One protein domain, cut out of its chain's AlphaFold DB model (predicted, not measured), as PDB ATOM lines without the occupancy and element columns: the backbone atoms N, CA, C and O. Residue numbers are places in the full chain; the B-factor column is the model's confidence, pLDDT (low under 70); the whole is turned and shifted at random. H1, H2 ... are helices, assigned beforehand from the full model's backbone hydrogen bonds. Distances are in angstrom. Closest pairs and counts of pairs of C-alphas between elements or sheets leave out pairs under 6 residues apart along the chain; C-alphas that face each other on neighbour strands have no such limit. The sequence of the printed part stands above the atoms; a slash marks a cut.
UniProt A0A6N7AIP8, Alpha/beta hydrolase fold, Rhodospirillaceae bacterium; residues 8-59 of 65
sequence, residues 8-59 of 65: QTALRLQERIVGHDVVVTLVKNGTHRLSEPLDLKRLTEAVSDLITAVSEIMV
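What this domain is: This is residues 8 to 59 of the 65 residues of the protein "Alpha/beta hydrolase fold" of Rhodospirillaceae bacterium (UniProt A0A6N7AIP8). The model is a flat, loose S: the long helix H2 makes one long side, the short helix H1 lies at the opposite side pointing nearly the same direction, and residues 22 to 27 run back between them. Residues 15 to 21 make a free turn after H1, and the last stretch of the printed part, residues 47 to 59, of which 47 to 58 belong to H2, sticks out as an arm. There are 52 residues printed, with two named helices, H1 then H2, and no named strand; the class is all helix. The whole is loose, with a radius of gyration of the C-alphas of 13.2 A and spans of 37 by 27 by 13 A.

Where its parts are: H2 is residues 37 to 58, 31.8 A from first to last C-alpha, from C-alpha 37 at (22.644, 26.401, -20.497) to C-alpha 58 at (4.344, 37.363, -44.095). H1 is residues 8 to 14, 9.9 A long by the same measure, and its C-alpha 8 is at (26.888, 49.485, -23.439).

How they stand to each other: H2 and H1 are apart, with no C-alpha of the one within 8 A of the other. The N-to-C direction of H2 is (-0.62, 0.31, -0.72) and that of H1 is (-0.67, 0.21, -0.72). In H1 and H2 every O i to N i+4 pair is within hydrogen-bond range.

The domain as a whole: The C-alphas of Asn 29 and Val 59 are the two farthest apart, at 38.2 A. The link from H1 to H2, residues 15 to 36, is long. Residues 47 to 59, of which 47 to 58 belong to H2, stand free, as do residues 15 to 21. The printed part has no cut. Its mean pLDDT is 93.0, and residues 58 to 59 are under 70.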
ATOM      1  N   GLN A   8      27.329  48.202 -22.888       95.75
ATOM      2  CA  GLN A   8      26.888  49.485 -23.439       95.75
ATOM      3  C   GLN A   8      26.974  49.533 -24.970       95.75
ATOM      4  O   GLN A   8      26.310  50.358 -25.594       95.75
ATOM      5  N   THR A   9      27.770  48.660 -25.591       95.62
ATOM      6  CA  THR A   9      27.839  48.522 -27.051       95.62
ATOM      7  C   THR A   9      26.462  48.213 -27.636       95.62
ATOM      8  O   THR A   9      26.091  48.822 -28.635       95.62
ATOM      9  N   ALA A  10      25.665  47.359 -26.980       96.19
ATOM     10  CA  ALA A  10      24.308  47.043 -27.428       96.19
ATOM     11  C   ALA A  10      23.390  48.278 -27.407       96.19
ATOM     12  O   ALA A  10      22.687  48.536 -28.380       96.19
ATOM     13  N   LEU A  11      23.458  49.094 -26.347       97.12
ATOM     14  CA  LEU A  11      22.680  50.336 -26.258       97.12
ATOM     15  C   LEU A  11      23.099  51.355 -27.324       97.12
ATOM     16  O   LEU A  11      22.258  51.925 -28.012       97.12
ATOM     17  N   ARG A  12      24.408  51.526 -27.534       97.81
ATOM     18  CA  ARG A  12      24.937  52.416 -28.579       97.81
ATOM     19  C   ARG A  12      24.498  52.001 -29.985       97.81
ATOM     20  O   ARG A  12      24.385  52.865 -30.855       97.81
ATOM     21  N   LEU A  13      24.324  50.705 -30.236       96.94
ATOM     22  CA  LEU A  13      23.796  50.203 -31.504       96.94
ATOM     23  C   LEU A  13      22.302  50.491 -31.620       96.94
ATOM     24  O   LEU A  13      21.883  51.042 -32.631       96.94
ATOM     25  N   GLN A  14      21.526  50.194 -30.576       97.31
ATOM     26  CA  GLN A  14      20.087  50.462 -30.536       97.31
ATOM     27  C   GLN A  14      19.759  51.937 -30.823       97.31
ATOM     28  O   GLN A  14      18.847  52.211 -31.592       97.31
ATOM     29  N   GLU A  15      20.549  52.882 -30.308       96.81
ATOM     30  CA  GLU A  15      20.416  54.319 -30.614       96.81
ATOM     31  C   GLU A  15      20.617  54.680 -32.099       96.81
ATOM     32  O   GLU A  15      20.179  55.739 -32.544       96.81
ATOM     33  N   ARG A  16      21.345  53.852 -32.859       97.31
ATOM     34  CA  ARG A  16      21.772  54.135 -34.242       97.31
ATOM     35  C   ARG A  16      21.021  53.321 -35.293       97.31
ATOM     36  O   ARG A  16      21.139  53.631 -36.477       97.31
ATOM     37  N   ILE A  17      20.303  52.274 -34.893       97.06
ATOM     38  CA  ILE A  17      19.532  51.435 -35.813       97.06
ATOM     39  C   ILE A  17      18.340  52.237 -36.343       97.06
ATOM     40  O   ILE A  17      17.567  52.814 -35.584       97.06
ATOM     41  N   VAL A  18      18.183  52.255 -37.669       95.19
ATOM     42  CA  VAL A  18      17.004  52.826 -38.326       95.19
ATOM     43  C   VAL A  18      15.906  51.766 -38.319       95.19
ATOM     44  O   VAL A  18      15.908  50.853 -39.139       95.19
ATOM     45  N   GLY A  19      14.996  51.871 -37.359       90.69
ATOM     46  CA  GLY A  19      13.893  50.936 -37.155       90.69
ATOM     47  C   GLY A  19      13.224  51.194 -35.809       90.69
ATOM     48  O   GLY A  19      13.858  51.712 -34.895       90.69
ATOM     49  N   HIS A  20      11.934  50.887 -35.699       89.19
ATOM     50  CA  HIS A  20      11.172  51.083 -34.460       89.19
ATOM     51  C   HIS A  20      11.094  49.814 -33.603       89.19
ATOM     52  O   HIS A  20      10.854  49.912 -32.404       89.19
ATOM     53  N   ASP A  21      11.323  48.646 -34.203       92.81
ATOM     54  CA  ASP A  21      11.296  47.359 -33.518       92.81
ATOM     55  C   ASP A  21      12.725  46.899 -33.192       92.81
ATOM     56  O   ASP A  21      13.395  46.237 -33.986       92.81
ATOM     57  N   VAL A  22      13.236  47.358 -32.047       94.94
ATOM     58  CA  VAL A  22      14.562  46.992 -31.539       94.94
ATOM     59  C   VAL A  22      14.432  46.540 -30.094       94.94
ATOM     60  O   VAL A  22      14.049  47.317 -29.219       94.94
ATOM     61  N   VAL A  23      14.829  45.297 -29.828       95.81
ATOM     62  CA  VAL A  23      14.841  44.710 -28.483       95.81
ATOM     63  C   VAL A  23      16.285  44.515 -28.020       95.81
ATOM     64  O   VAL A  23      17.103  43.930 -28.728       95.81
ATOM     65  N   VAL A  24      16.603  44.988 -26.810       96.62
ATOM     66  CA  VAL A  24      17.898  44.757 -26.147       96.62
ATOM     67  C   VAL A  24      17.674  44.024 -24.829       96.62
ATOM     68  O   VAL A  24      17.022  44.543 -23.924       96.62
ATOM     69  N   THR A  25      18.289  42.849 -24.687       96.38
ATOM     70  CA  THR A  25      18.243  42.046 -23.456       96.38
ATOM     71  C   THR A  25      19.601  42.071 -22.761       96.38
ATOM     72  O   THR A  25      20.593  41.580 -23.297       96.38
ATOM     73  N   LEU A  26      19.657  42.617 -21.543       95.56
ATOM     74  CA  LEU A  26      20.874  42.657 -20.726       95.56
ATOM     75  C   LEU A  26      20.852  41.557 -19.657       95.56
ATOM     76  O   LEU A  26      19.984  41.537 -18.783       95.56
ATOM     77  N   VAL A  27      21.839  40.659 -19.689       94.12
ATOM     78  CA  VAL A  27      21.982  39.565 -18.714       94.12
ATOM     79  C   VAL A  27      23.038  39.938 -17.674       94.12
ATOM     80  O   VAL A  27      24.218  40.050 -17.993       94.12
ATOM     81  N   LYS A  28      22.628  40.093 -16.406       90.69
ATOM     82  CA  LYS A  28      23.477  40.604 -15.308       90.69
ATOM     83  C   LYS A  28      24.839  39.908 -15.175       90.69
ATOM     84  O   LYS A  28      25.842  40.576 -14.947       90.69
ATOM     85  N   ASN A  29      24.866  38.584 -15.309       89.62
ATOM     86  CA  ASN A  29      26.084  37.776 -15.191       89.62
ATOM     87  C   ASN A  29      26.553  37.217 -16.541       89.62
ATOM     88  O   ASN A  29      27.374  36.306 -16.567       89.62
ATOM     89  N   GLY A  30      26.055  37.772 -17.651       88.56
ATOM     90  CA  GLY A  30      26.466  37.368 -18.987       88.56
ATOM     91  C   GLY A  30      27.976  37.530 -19.176       88.56
ATOM     92  O   GLY A  30      28.597  38.515 -18.747       88.56
ATOM     93  N   THR A  31      28.579  36.529 -19.800       90.19
ATOM     94  CA  THR A  31      29.947  36.608 -20.320       90.19
ATOM     95  C   THR A  31      29.892  36.846 -21.822       90.19
ATOM     96  O   THR A  31      28.845  36.653 -22.434       90.19
ATOM     97  N   HIS A  32      31.030  37.200 -22.421       92.50
ATOM     98  CA  HIS A  32      31.157  37.399 -23.867       92.50
ATOM     99  C   HIS A  32      30.575  36.247 -24.701       92.50
ATOM    100  O   HIS A  32      30.054  36.442 -25.792       92.50
ATOM    101  N   ARG A  33      30.651  35.021 -24.167       92.69
ATOM    102  CA  ARG A  33      30.275  33.804 -24.887       92.69
ATOM    103  C   ARG A  33      28.790  33.464 -24.827       92.69
ATOM    104  O   ARG A  33      28.342  32.727 -25.698       92.69
ATOM    105  N   LEU A  34      28.071  33.895 -23.784       93.94
ATOM    106  CA  LEU A  34      26.668  33.512 -23.539       93.94
ATOM    107  C   LEU A  34      26.389  32.013 -23.795       93.94
ATOM    108  O   LEU A  34      25.447  31.643 -24.490       93.94
ATOM    109  N   SER A  35      27.264  31.140 -23.291       95.19
ATOM    110  CA  SER A  35      27.254  29.704 -23.619       95.19
ATOM    111  C   SER A  35      26.801  28.805 -22.468       95.19
ATOM    112  O   SER A  35      26.794  27.585 -22.616       95.19
ATOM    113  N   GLU A  36      26.442  29.365 -21.311       94.75
ATOM    114  CA  GLU A  36      25.846  28.565 -20.239       94.75
ATOM    115  C   GLU A  36      24.453  28.064 -20.660       94.75
ATOM    116  O   GLU A  36      23.790  28.709 -21.475       94.75
ATOM    117  N   PRO A  37      23.940  26.954 -20.094       96.81
ATOM    118  CA  PRO A  37      22.644  26.401 -20.497       96.81
ATOM    119  C   PRO A  37      21.489  27.413 -20.453       96.81
ATOM    120  O   PRO A  37      20.616  27.411 -21.320       96.81
ATOM    121  N   LEU A  38      21.493  28.308 -19.459       95.31
ATOM    122  CA  LEU A  38      20.474  29.346 -19.330       95.31
ATOM    123  C   LEU A  38      20.630  30.456 -20.381       95.31
ATOM    124  O   LEU A  38      19.630  31.026 -20.812       95.31
ATOM    125  N   ASP A  39      21.854  30.752 -20.811       95.81
ATOM    126  CA  ASP A  39      22.105  31.716 -21.882       95.81
ATOM    127  C   ASP A  39      21.666  31.153 -23.234       95.81
ATOM    128  O   ASP A  39      20.939  31.819 -23.966       95.81
ATOM    129  N   LEU A  40      22.001  29.890 -23.523       97.19
ATOM    130  CA  LEU A  40      21.552  29.200 -24.735       97.19
ATOM    131  C   LEU A  40      20.026  29.115 -24.817       97.19
ATOM    132  O   LEU A  40      19.453  29.282 -25.895       97.19
ATOM    133  N   LYS A  41      19.358  28.909 -23.676       97.75
ATOM    134  CA  LYS A  41      17.898  28.957 -23.599       97.75
ATOM    135  C   LYS A  41      17.363  30.333 -24.013       97.75
ATOM    136  O   LYS A  41      16.529  30.393 -24.908       97.75
ATOM    137  N   ARG A  42      17.888  31.423 -23.437       96.69
ATOM    138  CA  ARG A  42      17.488  32.800 -23.795       96.69
ATOM    139  C   ARG A  42      17.724  33.110 -25.272       96.69
ATOM    140  O   ARG A  42      16.890  33.746 -25.901       96.69
ATOM    141  N   LEU A  43      18.859  32.670 -25.821       97.12
ATOM    142  CA  LEU A  43      19.177  32.855 -27.238       97.12
ATOM    143  C   LEU A  43      18.190  32.100 -28.136       97.12
ATOM    144  O   LEU A  43      17.741  32.646 -29.139       97.12
ATOM    145  N   THR A  44      17.826  30.872 -27.763       98.12
ATOM    146  CA  THR A  44      16.837  30.077 -28.506       98.12
ATOM    147  C   THR A  44      15.458  30.735 -28.470       98.12
ATOM    148  O   THR A  44      14.824  30.858 -29.511       98.12
ATOM    149  N   GLU A  45      15.028  31.208 -27.297       98.06
ATOM    150  CA  GLU A  45      13.764  31.937 -27.120       98.06
ATOM    151  C   GLU A  45      13.726  33.202 -27.989       98.06
ATOM    152  O   GLU A  45      12.788  33.378 -28.759       98.06
ATOM    153  N   ALA A  46      14.789  34.013 -27.981       97.19
ATOM    154  CA  ALA A  46      14.873  35.208 -28.823       97.19
ATOM    155  C   ALA A  46      14.758  34.892 -30.328       97.19
ATOM    156  O   ALA A  46      14.128  35.638 -31.076       97.19
ATOM    157  N   VAL A  47      15.342  33.780 -30.788       97.69
ATOM    158  CA  VAL A  47      15.198  33.331 -32.183       97.69
ATOM    159  C   VAL A  47      13.768  32.871 -32.473       97.69
ATOM    160  O   VAL A  47      13.233  33.202 -33.528       97.69
ATOM    161  N   SER A  48      13.135  32.133 -31.559       97.56
ATOM    162  CA  SER A  48      11.731  31.727 -31.700       97.56
ATOM    163  C   SER A  48      10.788  32.927 -31.788       97.56
ATOM    164  O   SER A  48       9.916  32.939 -32.655       97.56
ATOM    165  N   ASP A  49      10.998  33.953 -30.965       95.50
ATOM    166  CA  ASP A  49      10.199  35.181 -30.986       95.50
ATOM    167  C   ASP A  49      10.331  35.910 -32.333       95.50
ATOM    168  O   ASP A  49       9.328  36.302 -32.929       95.50
ATOM    169  N   LEU A  50      11.553  36.010 -32.872       95.06
ATOM    170  CA  LEU A  50      11.793  36.595 -34.196       95.06
ATOM    171  C   LEU A  50      11.132  35.793 -35.326       95.06
ATOM    172  O   LEU A  50      10.575  36.386 -36.248       95.06
ATOM    173  N   ILE A  51      11.173  34.457 -35.266       96.38
ATOM    174  CA  ILE A  51      10.504  33.599 -36.257       96.38
ATOM    175  C   ILE A  51       8.996  33.857 -36.245       96.38
ATOM    176  O   ILE A  51       8.397  33.996 -37.314       96.38
ATOM    177  N   THR A  52       8.389  33.941 -35.061       94.88
ATOM    178  CA  THR A  52       6.963  34.254 -34.910       94.88
ATOM    179  C   THR A  52       6.642  35.628 -35.497       94.88
ATOM    180  O   THR A  52       5.796  35.718 -36.384       94.88
ATOM    181  N   ALA A  53       7.374  36.671 -35.094       90.75
ATOM    182  CA  ALA A  53       7.140  38.042 -35.551       90.75
ATOM    183  C   ALA A  53       7.239  38.180 -37.081       90.75
ATOM    184  O   ALA A  53       6.381  38.782 -37.724       90.75
ATOM    185  N   VAL A  54       8.255  37.569 -37.700       90.44
ATOM    186  CA  VAL A  54       8.418  37.602 -39.163       90.44
ATOM    187  C   VAL A  54       7.332  36.791 -39.875       90.44
ATOM    188  O   VAL A  54       6.882  37.181 -40.954       90.44
ATOM    189  N   SER A  55       6.883  35.685 -39.280       90.44
ATOM    190  CA  SER A  55       5.805  34.871 -39.851       90.44
ATOM    191  C   SER A  55       4.480  35.635 -39.876       90.44
ATOM    192  O   SER A  55       3.772  35.563 -40.876       90.44
ATOM    193  N   GLU A  56       4.169  36.413 -38.837       82.00
ATOM    194  CA  GLU A  56       2.970  37.264 -38.785       82.00
ATOM    195  C   GLU A  56       2.984  38.365 -39.855       82.00
ATOM    196  O   GLU A  56       1.957  38.639 -40.470       82.00
ATOM    197  N   ILE A  57       4.155  38.939 -40.151       74.81
ATOM    198  CA  ILE A  57       4.322  39.938 -41.221       74.81
ATOM    199  C   ILE A  57       4.092  39.325 -42.613       74.81
ATOM    200  O   ILE A  57       3.647  40.015 -43.532       74.81
ATOM    201  N   MET A  58       4.400  38.036 -42.794       63.38
ATOM    202  CA  MET A  58       4.344  37.363 -44.095       63.38
ATOM    203  C   MET A  58       3.002  36.674 -44.397       63.38
ATOM    204  O   MET A  58       2.801  36.208 -45.522       63.38
ATOM    205  N   VAL A  59       2.059  36.631 -43.449       60.81
ATOM    206  CA  VAL A  59       0.688  36.181 -43.727       60.81
ATOM    207  C   VAL A  59      -0.085  37.339 -44.370       60.81
ATOM    208  O   VAL A  59      -0.314  38.353 -43.711       60.81
TER     209      VAL A  59